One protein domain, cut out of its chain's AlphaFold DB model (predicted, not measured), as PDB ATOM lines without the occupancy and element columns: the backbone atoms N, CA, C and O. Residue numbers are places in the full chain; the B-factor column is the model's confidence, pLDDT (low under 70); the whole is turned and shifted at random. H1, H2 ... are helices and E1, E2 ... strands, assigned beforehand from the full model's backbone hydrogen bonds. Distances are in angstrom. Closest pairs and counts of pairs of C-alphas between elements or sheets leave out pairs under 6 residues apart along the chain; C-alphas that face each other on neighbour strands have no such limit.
ATOM      1  N   GLY A 693      17.924  97.050   6.422       92.06
ATOM      2  CA  GLY A 693      17.740  95.738   5.787       92.06
ATOM      3  C   GLY A 693      18.575  95.536   4.515       92.06
ATOM      4  O   GLY A 693      18.307  94.608   3.752       92.06
ATOM      5  N   VAL A 694      19.591  96.374   4.281       94.75
ATOM      6  CA  VAL A 694      20.531  96.242   3.161       94.75
ATOM      7  C   VAL A 694      21.941  96.028   3.696       94.75
ATOM      8  O   VAL A 694      22.487  96.858   4.416       94.75
ATOM      9  N   LEU A 695      22.552  94.919   3.295       95.06
ATOM     10  CA  LEU A 695      23.930  94.572   3.602       95.06
ATOM     11  C   LEU A 695      24.805  94.808   2.373       95.06
ATOM     12  O   LEU A 695      24.618  94.157   1.350       95.06
ATOM     13  N   TYR A 696      25.773  95.715   2.471       93.50
ATOM     14  CA  TYR A 696      26.696  96.010   1.374       93.50
ATOM     15  C   TYR A 696      27.905  95.077   1.415       93.50
ATOM     16  O   TYR A 696      28.608  95.011   2.421       93.50
ATOM     17  N   TYR A 697      28.159  94.388   0.305       94.19
ATOM     18  CA  TYR A 697      29.320  93.529   0.089       94.19
ATOM     19  C   TYR A 697      30.190  94.119  -1.016       94.19
ATOM     20  O   TYR A 697      29.825  94.086  -2.191       94.19
ATOM     21  N   ASP A 698      31.335  94.677  -0.627       94.31
ATOM     22  CA  ASP A 698      32.288  95.273  -1.560       94.31
ATOM     23  C   ASP A 698      33.258  94.233  -2.114       94.31
ATOM     24  O   ASP A 698      34.155  93.750  -1.424       94.31
ATOM     25  N   PHE A 699      33.060  93.882  -3.383       96.69
ATOM     26  CA  PHE A 699      33.877  92.893  -4.077       96.69
ATOM     27  C   PHE A 699      35.063  93.529  -4.790       96.69
ATOM     28  O   PHE A 699      36.038  92.834  -5.066       96.69
ATOM     29  N   THR A 700      35.043  94.845  -5.019       94.94
ATOM     30  CA  THR A 700      36.156  95.552  -5.673       94.94
ATOM     31  C   THR A 700      37.460  95.428  -4.881       94.94
ATOM     32  O   THR A 700      38.538  95.341  -5.468       94.94
ATOM     33  N   ASN A 701      37.341  95.324  -3.554       92.38
ATOM     34  CA  ASN A 701      38.447  95.222  -2.604       92.38
ATOM     35  C   ASN A 701      38.570  93.830  -1.958       92.38
ATOM     36  O   ASN A 701      39.243  93.677  -0.939       92.38
ATOM     37  N   LEU A 702      37.901  92.809  -2.500       95.62
ATOM     38  CA  LEU A 702      37.920  91.464  -1.931       95.62
ATOM     39  C   LEU A 702      39.203  90.713  -2.319       95.62
ATOM     40  O   LEU A 702      39.380  90.310  -3.469       95.62
ATOM     41  N   GLU A 703      40.075  90.495  -1.335       93.75
ATOM     42  CA  GLU A 703      41.335  89.755  -1.476       93.75
ATOM     43  C   GLU A 703      41.288  88.390  -0.781       93.75
ATOM     44  O   GLU A 703      41.794  87.404  -1.317       93.75
ATOM     45  N   ILE A 704      40.671  88.322   0.403       95.12
ATOM     46  CA  ILE A 704      40.532  87.093   1.195       95.12
ATOM     47  C   ILE A 704      39.054  86.831   1.421       95.12
ATOM     48  O   ILE A 704      38.363  87.636   2.037       95.12
ATOM     49  N   ASP A 705      38.594  85.673   0.974       95.75
ATOM     50  CA  ASP A 705      37.229  85.215   1.177       95.75
ATOM     51  C   ASP A 705      37.175  84.224   2.333       95.75
ATOM     52  O   ASP A 705      37.853  83.196   2.312       95.75
ATOM     53  N   ASN A 706      36.374  84.561   3.337       96.19
ATOM     54  CA  ASN A 706      36.137  83.723   4.505       96.19
ATOM     55  C   ASN A 706      34.671  83.286   4.618       96.19
ATOM     56  O   ASN A 706      34.248  82.815   5.677       96.19
ATOM     57  N   SER A 707      33.878  83.450   3.559       93.94
ATOM     58  CA  SER A 707      32.467  83.055   3.543       93.94
ATOM     59  C   SER A 707      32.274  81.558   3.820       93.94
ATOM     60  O   SER A 707      31.285  81.171   4.433       93.94
ATOM     61  N   ASP A 708      33.244  80.719   3.442       94.56
ATOM     62  CA  ASP A 708      33.255  79.271   3.686       94.56
ATOM     63  C   ASP A 708      33.737  78.886   5.097       94.56
ATOM     64  O   ASP A 708      33.649  77.720   5.491       94.56
ATOM     65  N   LYS A 709      34.262  79.841   5.875       95.75
ATOM     66  CA  LYS A 709      34.832  79.597   7.211       95.75
ATOM     67  C   LYS A 709      33.802  79.619   8.320       95.75
ATOM     68  O   LYS A 709      34.175  79.412   9.469       95.75
ATOM     69  N   VAL A 710      32.531  79.834   8.007       96.00
ATOM     70  CA  VAL A 710      31.441  79.756   8.979       96.00
ATOM     71  C   VAL A 710      30.577  78.553   8.634       96.00
ATOM     72  O   VAL A 710      30.045  78.448   7.530       96.00
ATOM     73  N   ARG A 711      30.458  77.625   9.584       95.38
ATOM     74  CA  ARG A 711      29.570  76.473   9.472       95.38
ATOM     75  C   ARG A 711      28.137  76.977   9.409       95.38
ATOM     76  O   ARG A 711      27.760  77.896  10.131       95.38
ATOM     77  N   TYR A 712      27.322  76.322   8.600       93.19
ATOM     78  CA  TYR A 712      25.889  76.549   8.588       93.19
ATOM     79  C   TYR A 712      25.149  75.222   8.526       93.19
ATOM     80  O   TYR A 712      25.639  74.242   7.967       93.19
ATOM     81  N   GLU A 713      23.970  75.208   9.130       92.06
ATOM     82  CA  GLU A 713      23.044  74.088   9.092       92.06
ATOM     83  C   GLU A 713      21.637  74.674   9.200       92.06
ATOM     84  O   GLU A 713      21.331  75.393  10.159       92.06
ATOM     85  N   THR A 726      18.708  92.345  14.647       93.00
ATOM     86  CA  THR A 726      18.164  92.333  13.291       93.00
ATOM     87  C   THR A 726      17.068  91.282  13.228       93.00
ATOM     88  O   THR A 726      17.256  90.153  13.682       93.00
ATOM     89  N   ALA A 727      15.902  91.651  12.701       90.31
ATOM     90  CA  ALA A 727      14.796  90.712  12.571       90.31
ATOM     91  C   ALA A 727      15.175  89.578  11.606       90.31
ATOM     92  O   ALA A 727      15.721  89.826  10.527       90.31
ATOM     93  N   VAL A 728      14.876  88.340  11.998       90.81
ATOM     94  CA  VAL A 728      14.937  87.192  11.086       90.81
ATOM     95  C   VAL A 728      13.865  87.352  10.006       90.81
ATOM     96  O   VAL A 728      12.820  87.962  10.242       90.81
ATOM     97  N   ALA A 729      14.122  86.829   8.813       88.12
ATOM     98  CA  ALA A 729      13.128  86.816   7.749       88.12
ATOM     99  C   ALA A 729      11.953  85.898   8.138       88.12
ATOM    100  O   ALA A 729      12.177  84.814   8.676       88.12
ATOM    101  N   GLU A 730      10.718  86.328   7.869       81.69
ATOM    102  CA  GLU A 730       9.524  85.520   8.148       81.69
ATOM    103  C   GLU A 730       9.466  84.280   7.236       81.69
ATOM    104  O   GLU A 730       9.975  84.292   6.110       81.69
ATOM    105  N   ASP A 731       8.845  83.206   7.734       64.69
ATOM    106  CA  ASP A 731       8.643  81.964   6.981       64.69
ATOM    107  C   ASP A 731       7.692  82.144   5.779       64.69
ATOM    108  O   ASP A 731       6.867  83.054   5.707       64.69
ATOM    109  N   GLU A 732       7.828  81.220   4.828       55.91
ATOM    110  CA  GLU A 732       7.614  81.296   3.372       55.91
ATOM    111  C   GLU A 732       6.243  81.749   2.807       55.91
ATOM    112  O   GLU A 732       6.060  81.692   1.592       55.91
ATOM    113  N   ASN A 733       5.288  82.239   3.604       54.66
ATOM    114  CA  ASN A 733       3.916  82.515   3.138       54.66
ATOM    115  C   ASN A 733       3.451  83.983   3.208       54.66
ATOM    116  O   ASN A 733       2.358  84.288   2.727       54.66
ATOM    117  N   THR A 734       4.248  84.916   3.738       49.47
ATOM    118  CA  THR A 734       3.886  86.345   3.810       49.47
ATOM    119  C   THR A 734       4.659  87.184   2.786       49.47
ATOM    120  O   THR A 734       5.798  87.585   2.978       49.47
ATOM    121  N   SER A 735       4.020  87.444   1.641       48.09
ATOM    122  CA  SER A 735       4.292  88.541   0.690       48.09
ATOM    123  C   SER A 735       5.710  89.163   0.675       48.09
ATOM    124  O   SER A 735       5.851  90.334   1.012       48.09
ATOM    125  N   GLY A 736       6.744  88.419   0.263       53.25
ATOM    126  CA  GLY A 736       7.975  88.885  -0.417       53.25
ATOM    127  C   GLY A 736       8.773  90.101   0.100       53.25
ATOM    128  O   GLY A 736       9.635  90.575  -0.636       53.25
ATOM    129  N   LYS A 737       8.497  90.639   1.293       59.16
ATOM    130  CA  LYS A 737       9.068  91.902   1.803       59.16
ATOM    131  C   LYS A 737       9.932  91.739   3.053       59.16
ATOM    132  O   LYS A 737      10.499  92.726   3.512       59.16
ATOM    133  N   THR A 738      10.009  90.543   3.624       76.62
ATOM    134  CA  THR A 738      10.742  90.291   4.868       76.62
ATOM    135  C   THR A 738      12.077  89.610   4.555       76.62
ATOM    136  O   THR A 738      12.126  88.566   3.907       76.62
ATOM    137  N   GLY A 739      13.182  90.226   4.981       88.75
ATOM    138  CA  GLY A 739      14.538  89.705   4.799       88.75
ATOM    139  C   GLY A 739      15.555  90.764   4.381       88.75
ATOM    140  O   GLY A 739      15.211  91.852   3.922       88.75
ATOM    141  N   ILE A 740      16.834  90.438   4.553       95.56
ATOM    142  CA  ILE A 740      17.959  91.300   4.195       95.56
ATOM    143  C   ILE A 740      18.239  91.189   2.695       95.56
ATOM    144  O   ILE A 740      18.239  90.093   2.118       95.56
ATOM    145  N   THR A 741      18.520  92.337   2.082       96.94
ATOM    146  CA  THR A 741      19.075  92.444   0.733       96.94
ATOM    147  C   THR A 741      20.594  92.504   0.796       96.94
ATOM    148  O   THR A 741      21.153  93.445   1.354       96.94
ATOM    149  N   LEU A 742      21.275  91.532   0.193       97.25
ATOM    150  CA  LEU A 742      22.715  91.581  -0.029       97.25
ATOM    151  C   LEU A 742      23.006  92.384  -1.304       97.25
ATOM    152  O   LEU A 742      22.764  91.923  -2.421       97.25
ATOM    153  N   LYS A 743      23.520  93.596  -1.129       97.25
ATOM    154  CA  LYS A 743      23.916  94.511  -2.196       97.25
ATOM    155  C   LYS A 743      25.368  94.253  -2.587       97.25
ATOM    156  O   LYS A 743      26.271  94.556  -1.810       97.25
ATOM    157  N   VAL A 744      25.600  93.728  -3.790       97.06
ATOM    158  CA  VAL A 744      26.956  93.430  -4.279       97.06
ATOM    159  C   VAL A 744      27.516  94.627  -5.037       97.06
ATOM    160  O   VAL A 744      26.942  95.092  -6.027       97.06
ATOM    161  N   VAL A 745      28.656  95.122  -4.570       96.44
ATOM    162  CA  VAL A 745      29.337  96.295  -5.112       96.44
ATOM    163  C   VAL A 745      30.548  95.828  -5.918       96.44
ATOM    164  O   VAL A 745      31.545  95.372  -5.364       96.44
ATOM    165  N   GLY A 746      30.447  95.947  -7.242       96.69
ATOM    166  CA  GLY A 746      31.512  95.580  -8.176       96.69
ATOM    167  C   GLY A 746      31.726  94.074  -8.356       96.69
ATOM    168  O   GLY A 746      30.864  93.251  -8.050       96.69
ATOM    169  N   THR A 747      32.879  93.722  -8.917       97.31
ATOM    170  CA  THR A 747      33.317  92.338  -9.157       97.31
ATOM    171  C   THR A 747      34.757  92.211  -8.692       97.31
ATOM    172  O   THR A 747      35.563  93.110  -8.941       97.31
ATOM    173  N   SER A 748      35.082  91.121  -8.001       97.06
ATOM    174  CA  SER A 748      36.425  90.917  -7.473       97.06
ATOM    175  C   SER A 748      37.400  90.493  -8.562       97.06
ATOM    176  O   SER A 748      37.035  89.955  -9.609       97.06
ATOM    177  N   LYS A 749      38.693  90.661  -8.275       96.62
ATOM    178  CA  LYS A 749      39.781  90.190  -9.148       96.62
ATOM    179  C   LYS A 749      39.795  88.665  -9.319       96.62
ATOM    180  O   LYS A 749      40.482  88.164 -10.204       96.62
ATOM    181  N   ARG A 750      39.044  87.925  -8.491       95.88
ATOM    182  CA  ARG A 750      38.889  86.463  -8.569       95.88
ATOM    183  C   ARG A 750      37.863  86.040  -9.630       95.88
ATOM    184  O   ARG A 750      37.799  84.862  -9.973       95.88
ATOM    185  N   GLY A 751      37.093  86.992 -10.163       96.56
ATOM    186  CA  GLY A 751      36.112  86.786 -11.223       96.56
ATOM    187  C   GLY A 751      34.728  86.364 -10.725       96.56
ATOM    188  O   GLY A 751      34.549  85.904  -9.596       96.56
ATOM    189  N   VAL A 752      33.738  86.484 -11.615       97.06
ATOM    190  CA  VAL A 752      32.309  86.292 -11.301       97.06
ATOM    191  C   VAL A 752      32.006  84.919 -10.694       97.06
ATOM    192  O   VAL A 752      31.195  84.822  -9.781       97.06
ATOM    193  N   SER A 753      32.672  83.850 -11.143       97.06
ATOM    194  CA  SER A 753      32.438  82.509 -10.590       97.06
ATOM    195  C   SER A 753      32.831  82.399  -9.113       97.06
ATOM    196  O   SER A 753      32.124  81.746  -8.348       97.06
ATOM    197  N   ALA A 754      33.944  83.016  -8.707       96.94
ATOM    198  CA  ALA A 754      34.369  83.033  -7.309       96.94
ATOM    199  C   ALA A 754      33.442  83.923  -6.470       96.94
ATOM    200  O   ALA A 754      33.079  83.571  -5.352       96.94
ATOM    201  N   ASP A 755      32.996  85.040  -7.041       97.62
ATOM    202  CA  ASP A 755      32.047  85.953  -6.411       97.62
ATOM    203  C   ASP A 755      30.684  85.291  -6.158       97.62
ATOM    204  O   ASP A 755      30.123  85.439  -5.075       97.62
ATOM    205  N   ILE A 756      30.178  84.492  -7.107       97.69
ATOM    206  CA  ILE A 756      28.978  83.657  -6.922       97.69
ATOM    207  C   ILE A 756      29.155  82.713  -5.731       97.69
ATOM    208  O   ILE A 756      28.246  82.585  -4.910       97.69
ATOM    209  N   GLN A 757      30.314  82.056  -5.624       97.12
ATOM    210  CA  GLN A 757      30.598  81.152  -4.511       97.12
ATOM    211  C   GLN A 757      30.574  81.900  -3.173       97.12
ATOM    212  O   GLN A 757      29.906  81.443  -2.247       97.12
ATOM    213  N   THR A 758      31.214  83.071  -3.088       97.44
ATOM    214  CA  THR A 758      31.178  83.926  -1.891       97.44
ATOM    215  C   THR A 758      29.750  84.313  -1.517       97.44
ATOM    216  O   THR A 758      29.351  84.163  -0.365       97.44
ATOM    217  N   ILE A 759      28.953  84.769  -2.491       97.62
ATOM    218  CA  ILE A 759      27.554  85.169  -2.276       97.62
ATOM    219  C   ILE A 759      26.728  83.996  -1.745       97.62
ATOM    220  O   ILE A 759      26.008  84.158  -0.762       97.62
ATOM    221  N   ASN A 760      26.840  82.819  -2.363       97.31
ATOM    222  CA  ASN A 760      26.097  81.632  -1.947       97.31
ATOM    223  C   ASN A 760      26.507  81.164  -0.547       97.31
ATOM    224  O   ASN A 760      25.637  80.892   0.277       97.31
ATOM    225  N   ASN A 761      27.806  81.118  -0.254       96.44
ATOM    226  CA  ASN A 761      28.303  80.766   1.075       96.44
ATOM    227  C   ASN A 761      27.779  81.736   2.141       96.44
ATOM    228  O   ASN A 761      27.252  81.292   3.158       96.44
ATOM    229  N   THR A 762      27.850  83.046   1.891       96.69
ATOM    230  CA  THR A 762      27.309  84.064   2.803       96.69
ATOM    231  C   THR A 762      25.800  83.918   2.970       96.69
ATOM    232  O   THR A 762      25.316  83.901   4.096       96.69
ATOM    233  N   ALA A 763      25.038  83.776   1.884       95.62
ATOM    234  CA  ALA A 763      23.586  83.617   1.955       95.62
ATOM    235  C   ALA A 763      23.179  82.366   2.748       95.62
ATOM    236  O   ALA A 763      22.253  82.423   3.557       95.62
ATOM    237  N   ASN A 764      23.900  81.260   2.558       95.19
ATOM    238  CA  ASN A 764      23.679  80.017   3.288       95.19
ATOM    239  C   ASN A 764      24.080  80.143   4.764       95.19
ATOM    240  O   ASN A 764      23.351  79.694   5.645       95.19
ATOM    241  N   ALA A 765      25.201  80.798   5.065       96.06
ATOM    242  CA  ALA A 765      25.612  81.043   6.442       96.06
ATOM    243  C   ALA A 765      24.667  82.009   7.168       96.06
ATOM    244  O   ALA A 765      24.401  81.834   8.355       96.06
ATOM    245  N   SER A 766      24.092  82.973   6.453       96.25
ATOM    246  CA  SER A 766      23.092  83.930   6.934       96.25
ATOM    247  C   SER A 766      21.657  83.503   6.610       96.25
ATOM    248  O   SER A 766      20.794  84.358   6.388       96.25
ATOM    249  N   TRP A 767      21.380  82.196   6.588       93.44
ATOM    250  CA  TRP A 767      20.100  81.629   6.150       93.44
ATOM    251  C   TRP A 767      18.870  82.194   6.877       93.44
ATOM    252  O   TRP A 767      17.775  82.235   6.326       93.44
ATOM    253  N   GLN A 768      19.020  82.693   8.100       92.94
ATOM    254  CA  GLN A 768      17.919  83.309   8.853       92.94
ATOM    255  C   GLN A 768      17.531  84.702   8.337       92.94
ATOM    256  O   GLN A 768      16.462  85.199   8.676       92.94
ATOM    257  N   TYR A 769      18.380  85.339   7.529       95.12
ATOM    258  CA  TYR A 769      18.277  86.766   7.237       95.12
ATOM    259  C   TYR A 769      18.218  87.073   5.744       95.12
ATOM    260  O   TYR A 769      17.320  87.786   5.306       95.12
ATOM    261  N   ILE A 770      19.163  86.564   4.949       95.69
ATOM    262  CA  ILE A 770      19.312  86.988   3.551       95.69
ATOM    263  C   ILE A 770      18.249  86.305   2.682       95.69
ATOM    264  O   ILE A 770      18.118  85.079   2.678       95.69
ATOM    265  N   ARG A 771      17.474  87.111   1.951       95.00
ATOM    266  CA  ARG A 771      16.435  86.651   1.007       95.00
ATOM    267  C   ARG A 771      16.586  87.268  -0.376       95.00
ATOM    268  O   ARG A 771      16.087  86.708  -1.350       95.00
ATOM    269  N   HIS A 772      17.272  88.401  -0.479       96.81
ATOM    270  CA  HIS A 772      17.326  89.179  -1.707       96.81
ATOM    271  C   HIS A 772      18.773  89.483  -2.081       96.81
ATOM    272  O   HIS A 772      19.595  89.757  -1.207       96.81
ATOM    273  N   LEU A 773      19.079  89.454  -3.374       98.00
ATOM    274  CA  LEU A 773      20.353  89.917  -3.921       98.00
ATOM    275  C   LEU A 773      20.102  91.145  -4.795       98.00
ATOM    276  O   LEU A 773      19.103  91.204  -5.515       98.00
ATOM    277  N   ASP A 774      21.006  92.117  -4.755       98.00
ATOM    278  CA  ASP A 774      20.951  93.297  -5.614       98.00
ATOM    279  C   ASP A 774      22.296  93.508  -6.316       98.00
ATOM    280  O   ASP A 774      23.307  93.829  -5.687       98.00
ATOM    281  N   PHE A 775      22.281  93.334  -7.638       98.12
ATOM    282  CA  PHE A 775      23.403  93.528  -8.554       98.12
ATOM    283  C   PHE A 775      23.271  94.821  -9.367       98.12
ATOM    284  O   PHE A 775      23.978  95.012 -10.353       98.12
ATOM    285  N   THR A 776      22.375  95.734  -8.999       97.12
ATOM    286  CA  THR A 776      22.318  97.043  -9.659       97.12
ATOM    287  C   THR A 776      23.562  97.877  -9.333       97.12
ATOM    288  O   THR A 776      24.090  97.753  -8.219       97.12
ATOM    289  N   PRO A 777      24.041  98.726 -10.265       96.50
ATOM    290  CA  PRO A 777      25.209  99.571 -10.032       96.50
ATOM    291  C   PRO A 777      25.079 100.400  -8.752       96.50
ATOM    292  O   PRO A 777      23.991 100.850  -8.388       96.50
ATOM    293  N   THR A 778      26.197 100.600  -8.058       95.31
ATOM    294  CA  THR A 778      26.241 101.363  -6.804       95.31
ATOM    295  C   THR A 778      26.972 102.671  -7.030       95.31
ATOM    296  O   THR A 778      28.071 102.674  -7.570       95.31
ATOM    297  N   VAL A 779      26.391 103.786  -6.593       93.88
ATOM    298  CA  VAL A 779      27.069 105.084  -6.644       93.88
ATOM    299  C   VAL A 779      27.895 105.257  -5.376       93.88
ATOM    300  O   VAL A 779      27.353 105.288  -4.269       93.88
ATOM    301  N   HIS A 780      29.210 105.390  -5.520       90.69
ATOM    302  CA  HIS A 780      30.094 105.626  -4.390       90.69
ATOM    303  C   HIS A 780      29.761 106.979  -3.740       90.69
ATOM    304  O   HIS A 780      29.809 108.030  -4.382       90.69
ATOM    305  N   LYS A 781      29.441 106.985  -2.436       88.44
ATOM    306  CA  LYS A 781      28.890 108.170  -1.747       88.44
ATOM    307  C   LYS A 781      29.771 109.421  -1.881       88.44
ATOM    308  O   LYS A 781      29.232 110.514  -2.085       88.44
ATOM    309  N   ARG A 782      31.099 109.245  -1.784       89.56
ATOM    310  CA  ARG A 782      32.109 110.322  -1.834       89.56
ATOM    311  C   ARG A 782      32.484 110.744  -3.259       89.56
ATOM    312  O   ARG A 782      32.289 111.898  -3.604       89.56
ATOM    313  N   THR A 783      33.001 109.822  -4.074       92.31
ATOM    314  CA  THR A 783      33.499 110.109  -5.433       92.31
ATOM    315  C   THR A 783      32.399 110.289  -6.481       92.31
ATOM    316  O   THR A 783      32.682 110.799  -7.556       92.31
ATOM    317  N   LYS A 784      31.155 109.875  -6.187       94.94
ATOM    318  CA  LYS A 784      30.027 109.809  -7.140       94.94
ATOM    319  C   LYS A 784      30.256 108.870  -8.330       94.94
ATOM    320  O   LYS A 784      29.441 108.841  -9.246       94.94
ATOM    321  N   GLU A 785      31.317 108.073  -8.291       95.31
ATOM    322  CA  GLU A 785      31.606 107.058  -9.297       95.31
ATOM    323  C   GLU A 785      30.530 105.966  -9.291       95.31
ATOM    324  O   GLU A 785      30.075 105.529  -8.229       95.31
ATOM    325  N   ILE A 786      30.124 105.527 -10.483       95.56
ATOM    326  CA  ILE A 786      29.197 104.409 -10.656       95.56
ATOM    327  C   ILE A 786      30.014 103.120 -10.692       95.56
ATOM    328  O   ILE A 786      30.705 102.835 -11.666       95.56
ATOM    329  N   ILE A 787      29.887 102.315  -9.644       96.19
ATOM    330  CA  ILE A 787      30.519 101.005  -9.542       96.19
ATOM    331  C   ILE A 787      29.566  99.966 -10.134       96.19
ATOM    332  O   ILE A 787      28.536  99.624  -9.542       96.19
ATOM    333  N   THR A 788      29.911  99.464 -11.315       95.56
ATOM    334  CA  THR A 788      29.206  98.363 -11.981       95.56
ATOM    335  C   THR A 788      29.823  97.020 -11.608       95.56
ATOM    336  O   THR A 788      31.024  96.929 -11.370       95.56
ATOM    337  N   ASN A 789      29.020  95.961 -11.621       95.06
ATOM    338  CA  ASN A 789      29.506  94.587 -11.540       95.06
ATOM    339  C   ASN A 789      29.320  93.876 -12.893       95.06
ATOM    340  O   ASN A 789      28.651  94.383 -13.791       95.06
ATOM    341  N   GLN A 790      29.947  92.715 -13.041       97.12
ATOM    342  CA  GLN A 790      29.927  91.899 -14.256       97.12
ATOM    343  C   GLN A 790      28.796  90.853 -14.263       97.12
ATOM    344  O   GLN A 790      28.787  89.968 -15.119       97.12
ATOM    345  N   PHE A 791      27.848  90.915 -13.322       97.12
ATOM    346  CA  PHE A 791      26.717  89.990 -13.310       97.12
ATOM    347  C   PHE A 791      25.740  90.362 -14.427       97.12
ATOM    348  O   PHE A 791      25.283  91.499 -14.518       97.12
ATOM    349  N   THR A 792      25.405  89.390 -15.276       97.00
ATOM    350  CA  THR A 792      24.399  89.526 -16.338       97.00
ATOM    351  C   THR A 792      23.163  88.696 -16.010       97.00
ATOM    352  O   THR A 792      23.223  87.757 -15.216       97.00
ATOM    353  N   GLU A 793      22.027  89.011 -16.637       97.19
ATOM    354  CA  GLU A 793      20.790  88.236 -16.461       97.19
ATOM    355  C   GLU A 793      21.008  86.753 -16.810       97.19
ATOM    356  O   GLU A 793      20.547  85.875 -16.089       97.19
ATOM    357  N   GLU A 794      21.772  86.470 -17.866       97.62
ATOM    358  CA  GLU A 794      22.119  85.109 -18.277       97.62
ATOM    359  C   GLU A 794      22.927  84.361 -17.207       97.62
ATOM    360  O   GLU A 794      22.596  83.220 -16.880       97.62
ATOM    361  N   ILE A 795      23.932  85.012 -16.606       97.56
ATOM    362  CA  ILE A 795      24.710  84.427 -15.503       97.56
ATOM    363  C   ILE A 795      23.784  84.089 -14.334       97.56
ATOM    364  O   ILE A 795      23.868  82.990 -13.786       97.56
ATOM    365  N   VAL A 796      22.868  84.993 -13.974       97.31
ATOM    366  CA  VAL A 796      21.926  84.767 -12.869       97.31
ATOM    367  C   VAL A 796      21.013  83.573 -13.142       97.31
ATOM    368  O   VAL A 796      20.860  82.726 -12.264       97.31
ATOM    369  N   LYS A 797      20.448  83.475 -14.351       97.31
ATOM    370  CA  LYS A 797      19.533  82.392 -14.752       97.31
ATOM    371  C   LYS A 797      20.213  81.022 -14.814       97.31
ATOM    372  O   LYS A 797      19.592  80.015 -14.475       97.31
ATOM    373  N   ASN A 798      21.482  80.991 -15.220       97.31
ATOM    374  CA  ASN A 798      22.271  79.763 -15.350       97.31
ATOM    375  C   ASN A 798      22.959  79.328 -14.044       97.31
ATOM    376  O   ASN A 798      23.528  78.238 -13.987       97.31
ATOM    377  N   THR A 799      22.901  80.152 -12.997       97.25
ATOM    378  CA  THR A 799      23.475  79.856 -11.679       97.25
ATOM    379  C   THR A 799      22.430  79.230 -10.757       97.25
ATOM    380  O   THR A 799      21.285  79.675 -10.698       97.25
ATOM    381  N   THR A 800      22.837  78.215  -9.994       96.25
ATOM    382  CA  THR A 800      22.051  77.706  -8.863       96.25
ATOM    383  C   THR A 800      22.399  78.515  -7.615       96.25
ATOM    384  O   THR A 800      23.538  78.478  -7.144       96.25
ATOM    385  N   TRP A 801      21.427  79.252  -7.087       97.12
ATOM    386  CA  TRP A 801      21.598  80.108  -5.909       97.12
ATOM    387  C   TRP A 801      21.239  79.384  -4.608       97.12
ATOM    388  O   TRP A 801      20.599  78.332  -4.639       97.12
ATOM    389  N   GLY A 802      21.635  79.944  -3.463       93.81
ATOM    390  CA  GLY A 802      21.266  79.413  -2.145       93.81
ATOM    391  C   GLY A 802      19.747  79.204  -1.989       93.81
ATOM    392  O   GLY A 802      18.960  79.971  -2.555       93.81
ATOM    393  N   PRO A 803      19.307  78.197  -1.209       92.62
ATOM    394  CA  PRO A 803      17.924  77.700  -1.202       92.62
ATOM    395  C   PRO A 803      16.901  78.739  -0.719       92.62
ATOM    396  O   PRO A 803      15.716  78.662  -1.043       92.62
ATOM    397  N   LEU A 804      17.360  79.737   0.041       92.38
ATOM    398  CA  LEU A 804      16.517  80.778   0.628       92.38
ATOM    399  C   LEU A 804      16.524  82.097  -0.152       92.38
ATOM    400  O   LEU A 804      15.825  83.033   0.235       92.38
ATOM    401  N   ILE A 805      17.272  82.191  -1.255       95.31
ATOM    402  CA  ILE A 805      17.216  83.366  -2.126       95.31
ATOM    403  C   ILE A 805      15.863  83.392  -2.847       95.31
ATOM    404  O   ILE A 805      15.435  82.409  -3.445       95.31
ATOM    405  N   ARG A 806      15.173  84.533  -2.780       94.50
ATOM    406  CA  ARG A 806      13.830  84.746  -3.340       94.50
ATOM    407  C   ARG A 806      13.841  85.650  -4.551       94.50
ATOM    408  O   ARG A 806      13.171  85.346  -5.535       94.50
ATOM    409  N   THR A 807      14.596  86.743  -4.491       96.25
ATOM    410  CA  THR A 807      14.668  87.694  -5.602       96.25
ATOM    411  C   THR A 807      16.090  88.146  -5.869       96.25
ATOM    412  O   THR A 807      16.877  88.326  -4.939       96.25
ATOM    413  N   ILE A 808      16.392  88.404  -7.137       97.94
ATOM    414  CA  ILE A 808      17.666  88.975  -7.574       97.94
ATOM    415  C   ILE A 808      17.364  90.189  -8.445       97.94
ATOM    416  O   ILE A 808      16.708  90.065  -9.479       97.94
ATOM    417  N   LYS A 809      17.822  91.369  -8.026       97.75
ATOM    418  CA  LYS A 809      17.678  92.604  -8.795       97.75
ATOM    419  C   LYS A 809      18.893  92.812  -9.694       97.75
ATOM    420  O   LYS A 809      20.024  92.775  -9.217       97.75
ATOM    421  N   ILE A 810      18.664  93.055 -10.980       96.62
ATOM    422  CA  ILE A 810      19.706  93.317 -11.978       96.62
ATOM    423  C   ILE A 810      19.209  94.346 -12.999       96.62
ATOM    424  O   ILE A 810      18.178  94.160 -13.646       96.62
ATOM    425  N   GLY A 811      19.920  95.471 -13.117       92.56
ATOM    426  CA  GLY A 811      19.393  96.662 -13.796       92.56
ATOM    427  C   GLY A 811      18.017  97.069 -13.246       92.56
ATOM    428  O   GLY A 811      17.807  97.120 -12.035       92.56
ATOM    429  N   ASP A 812      17.051  97.289 -14.133       93.50
ATOM    430  CA  ASP A 812      15.673  97.630 -13.747       93.50
ATOM    431  C   ASP A 812      14.772  96.402 -13.519       93.50
ATOM    432  O   ASP A 812      13.575  96.542 -13.268       93.50
ATOM    433  N   LYS A 813      15.326  95.184 -13.603       96.19
ATOM    434  CA  LYS A 813      14.574  93.931 -13.474       96.19
ATOM    435  C   LYS A 813      14.742  93.313 -12.089       96.19
ATOM    436  O   LYS A 813      15.832  93.315 -11.519       96.19
ATOM    437  N   THR A 814      13.671  92.690 -11.607       97.00
ATOM    438  CA  THR A 814      13.684  91.807 -10.435       97.00
ATOM    439  C   THR A 814      13.319  90.406 -10.897       97.00
ATOM    440  O   THR A 814      12.202  90.182 -11.353       97.00
ATOM    441  N   LEU A 815      14.265  89.481 -10.791       96.75
ATOM    442  CA  LEU A 815      14.085  88.068 -11.104       96.75
ATOM    443  C   LEU A 815      13.585  87.329  -9.858       96.75
ATOM    444  O   LEU A 815      14.006  87.660  -8.746       96.75
ATOM    445  N   VAL A 816      12.727  86.325 -10.035       95.69
ATOM    446  CA  VAL A 816      12.084  85.562  -8.954       95.69
ATOM    447  C   VAL A 816      12.522  84.093  -8.972       95.69
ATOM    448  O   VAL A 816      12.530  83.441 -10.019       95.69
ATOM    449  N   ALA A 817      12.868  83.550  -7.802       94.44
ATOM    450  CA  ALA A 817      13.272  82.154  -7.641       94.44
ATOM    451  C   ALA A 817      12.178  81.181  -8.118       94.44
ATOM    452  O   ALA A 817      10.988  81.407  -7.902       94.44
ATOM    453  N   GLY A 818      12.571  80.096  -8.788       92.19
ATOM    454  CA  GLY A 818      11.657  79.084  -9.331       92.19
ATOM    455  C   GLY A 818      10.923  79.499 -10.612       92.19
ATOM    456  O   GLY A 818      10.448  78.627 -11.334       92.19
ATOM    457  N   THR A 819      10.874  80.799 -10.924       94.75
ATOM    458  CA  THR A 819      10.334  81.323 -12.190       94.75
ATOM    459  C   THR A 819      11.463  81.689 -13.147       94.75
ATOM    460  O   THR A 819      11.537  81.162 -14.254       94.75
ATOM    461  N   ASP A 820      12.371  82.559 -12.703       96.50
ATOM    462  CA  ASP A 820      13.436  83.112 -13.537       96.50
ATOM    463  C   ASP A 820      14.780  82.410 -13.332       96.50
ATOM    464  O   ASP A 820      15.552  82.295 -14.278       96.50
ATOM    465  N   PHE A 821      15.076  81.937 -12.118       96.69
ATOM    466  CA  PHE A 821      16.338  81.268 -11.785       96.69
ATOM    467  C   PHE A 821      16.129  80.090 -10.828       96.69
ATOM    468  O   PHE A 821      15.086  79.962 -10.180       96.69
ATOM    469  N   LYS A 822      17.141  79.219 -10.730       95.31
ATOM    470  CA  LYS A 822      17.115  78.029  -9.870       95.31
ATOM    471  C   LYS A 822      17.769  78.303  -8.519       95.31
ATOM    472  O   LYS A 822      18.790  78.984  -8.438       95.31
ATOM    473  N   VAL A 823      17.215  77.696  -7.477       93.88
ATOM    474  CA  VAL A 823      17.836  77.607  -6.151       93.88
ATOM    475  C   VAL A 823      18.185  76.152  -5.847       93.88
ATOM    476  O   VAL A 823      17.583  75.239  -6.421       93.88
ATOM    477  N   SER A 824      19.184  75.914  -4.999       91.31
ATOM    478  CA  SER A 824      19.531  74.564  -4.551       91.31
ATOM    479  C   SER A 824      18.406  73.964  -3.701       91.31
ATOM    480  O   SER A 824      17.611  74.695  -3.114       91.31
ATOM    481  N   ALA A 825      18.352  72.633  -3.606       85.25
ATOM    482  CA  ALA A 825      17.551  71.988  -2.568       85.25
ATOM    483  C   ALA A 825      18.146  72.346  -1.193       85.25
ATOM    484  O   ALA A 825      19.373  72.338  -1.050       85.25
ATOM    485  N   GLY A 826      17.288  72.758  -0.255       68.81
ATOM    486  CA  GLY A 826      17.663  73.144   1.110       68.81
ATOM    487  C   GLY A 826      17.985  71.964   2.008       68.81
ATOM    488  O   GLY A 826      17.477  70.856   1.720       68.81
TER     489      GLY A 826
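Overview. This is residues 693 to 713 and 726 to 826 of the 826 residues of the protein "Putative immunoglobulin-blocking virulence protein" of Mycoplasma testudineum (UniProt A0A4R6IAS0). With little regular structure outside it, a strongly twisted five-stranded sheet has H1 over one face, making two layers; short H2 grazes it. The 122 printed residues, 44 in named elements of mixed class, run E1, E2, H1, E3, H2, E4, E5; the mixed sheet's order is E1, E2, E3, E4, E5. It is compact, radius of gyration of the C-alphas 13.9 A, spanning 41 by 33 by 31 A.

Arrangement. Start at E1, residues 694 to 698, parallel to E2, residues 740 to 745; N 695 and O 741 are 2.8 A apart. H1, residues 752 to 765, runs along E2 at a height over the sheet of 10.1 A. E2, H1 and E3, residues 770 to 774, form a strand-helix-strand unit, a helix between parallel neighbour strands, and its crossover is right-handed; E3, H2, residues 793 to 798, and E4, residues 807 to 810, form another, its crossover also right-handed. E4 and E5, residues 813 to 816, form a hairpin; N 808 and O 815 are 3.0 A apart. In H1 and H2 every O i to N i+4 pair is within hydrogen-bond range.

Along the chain. Find E1's start at C-alpha 694 (20.531, 96.242, 3.161); E5 ends at C-alpha 816 (12.084, 85.562, -8.954). H1 spans 19.7 A.

Size, cuts and confidence. Residues 714 to 725 are cut out, leaving 19.3 A between C-alphas 713 and 726. E3 to H2 is a long link. Residues 731 to 737 and 826 are under pLDDT 70.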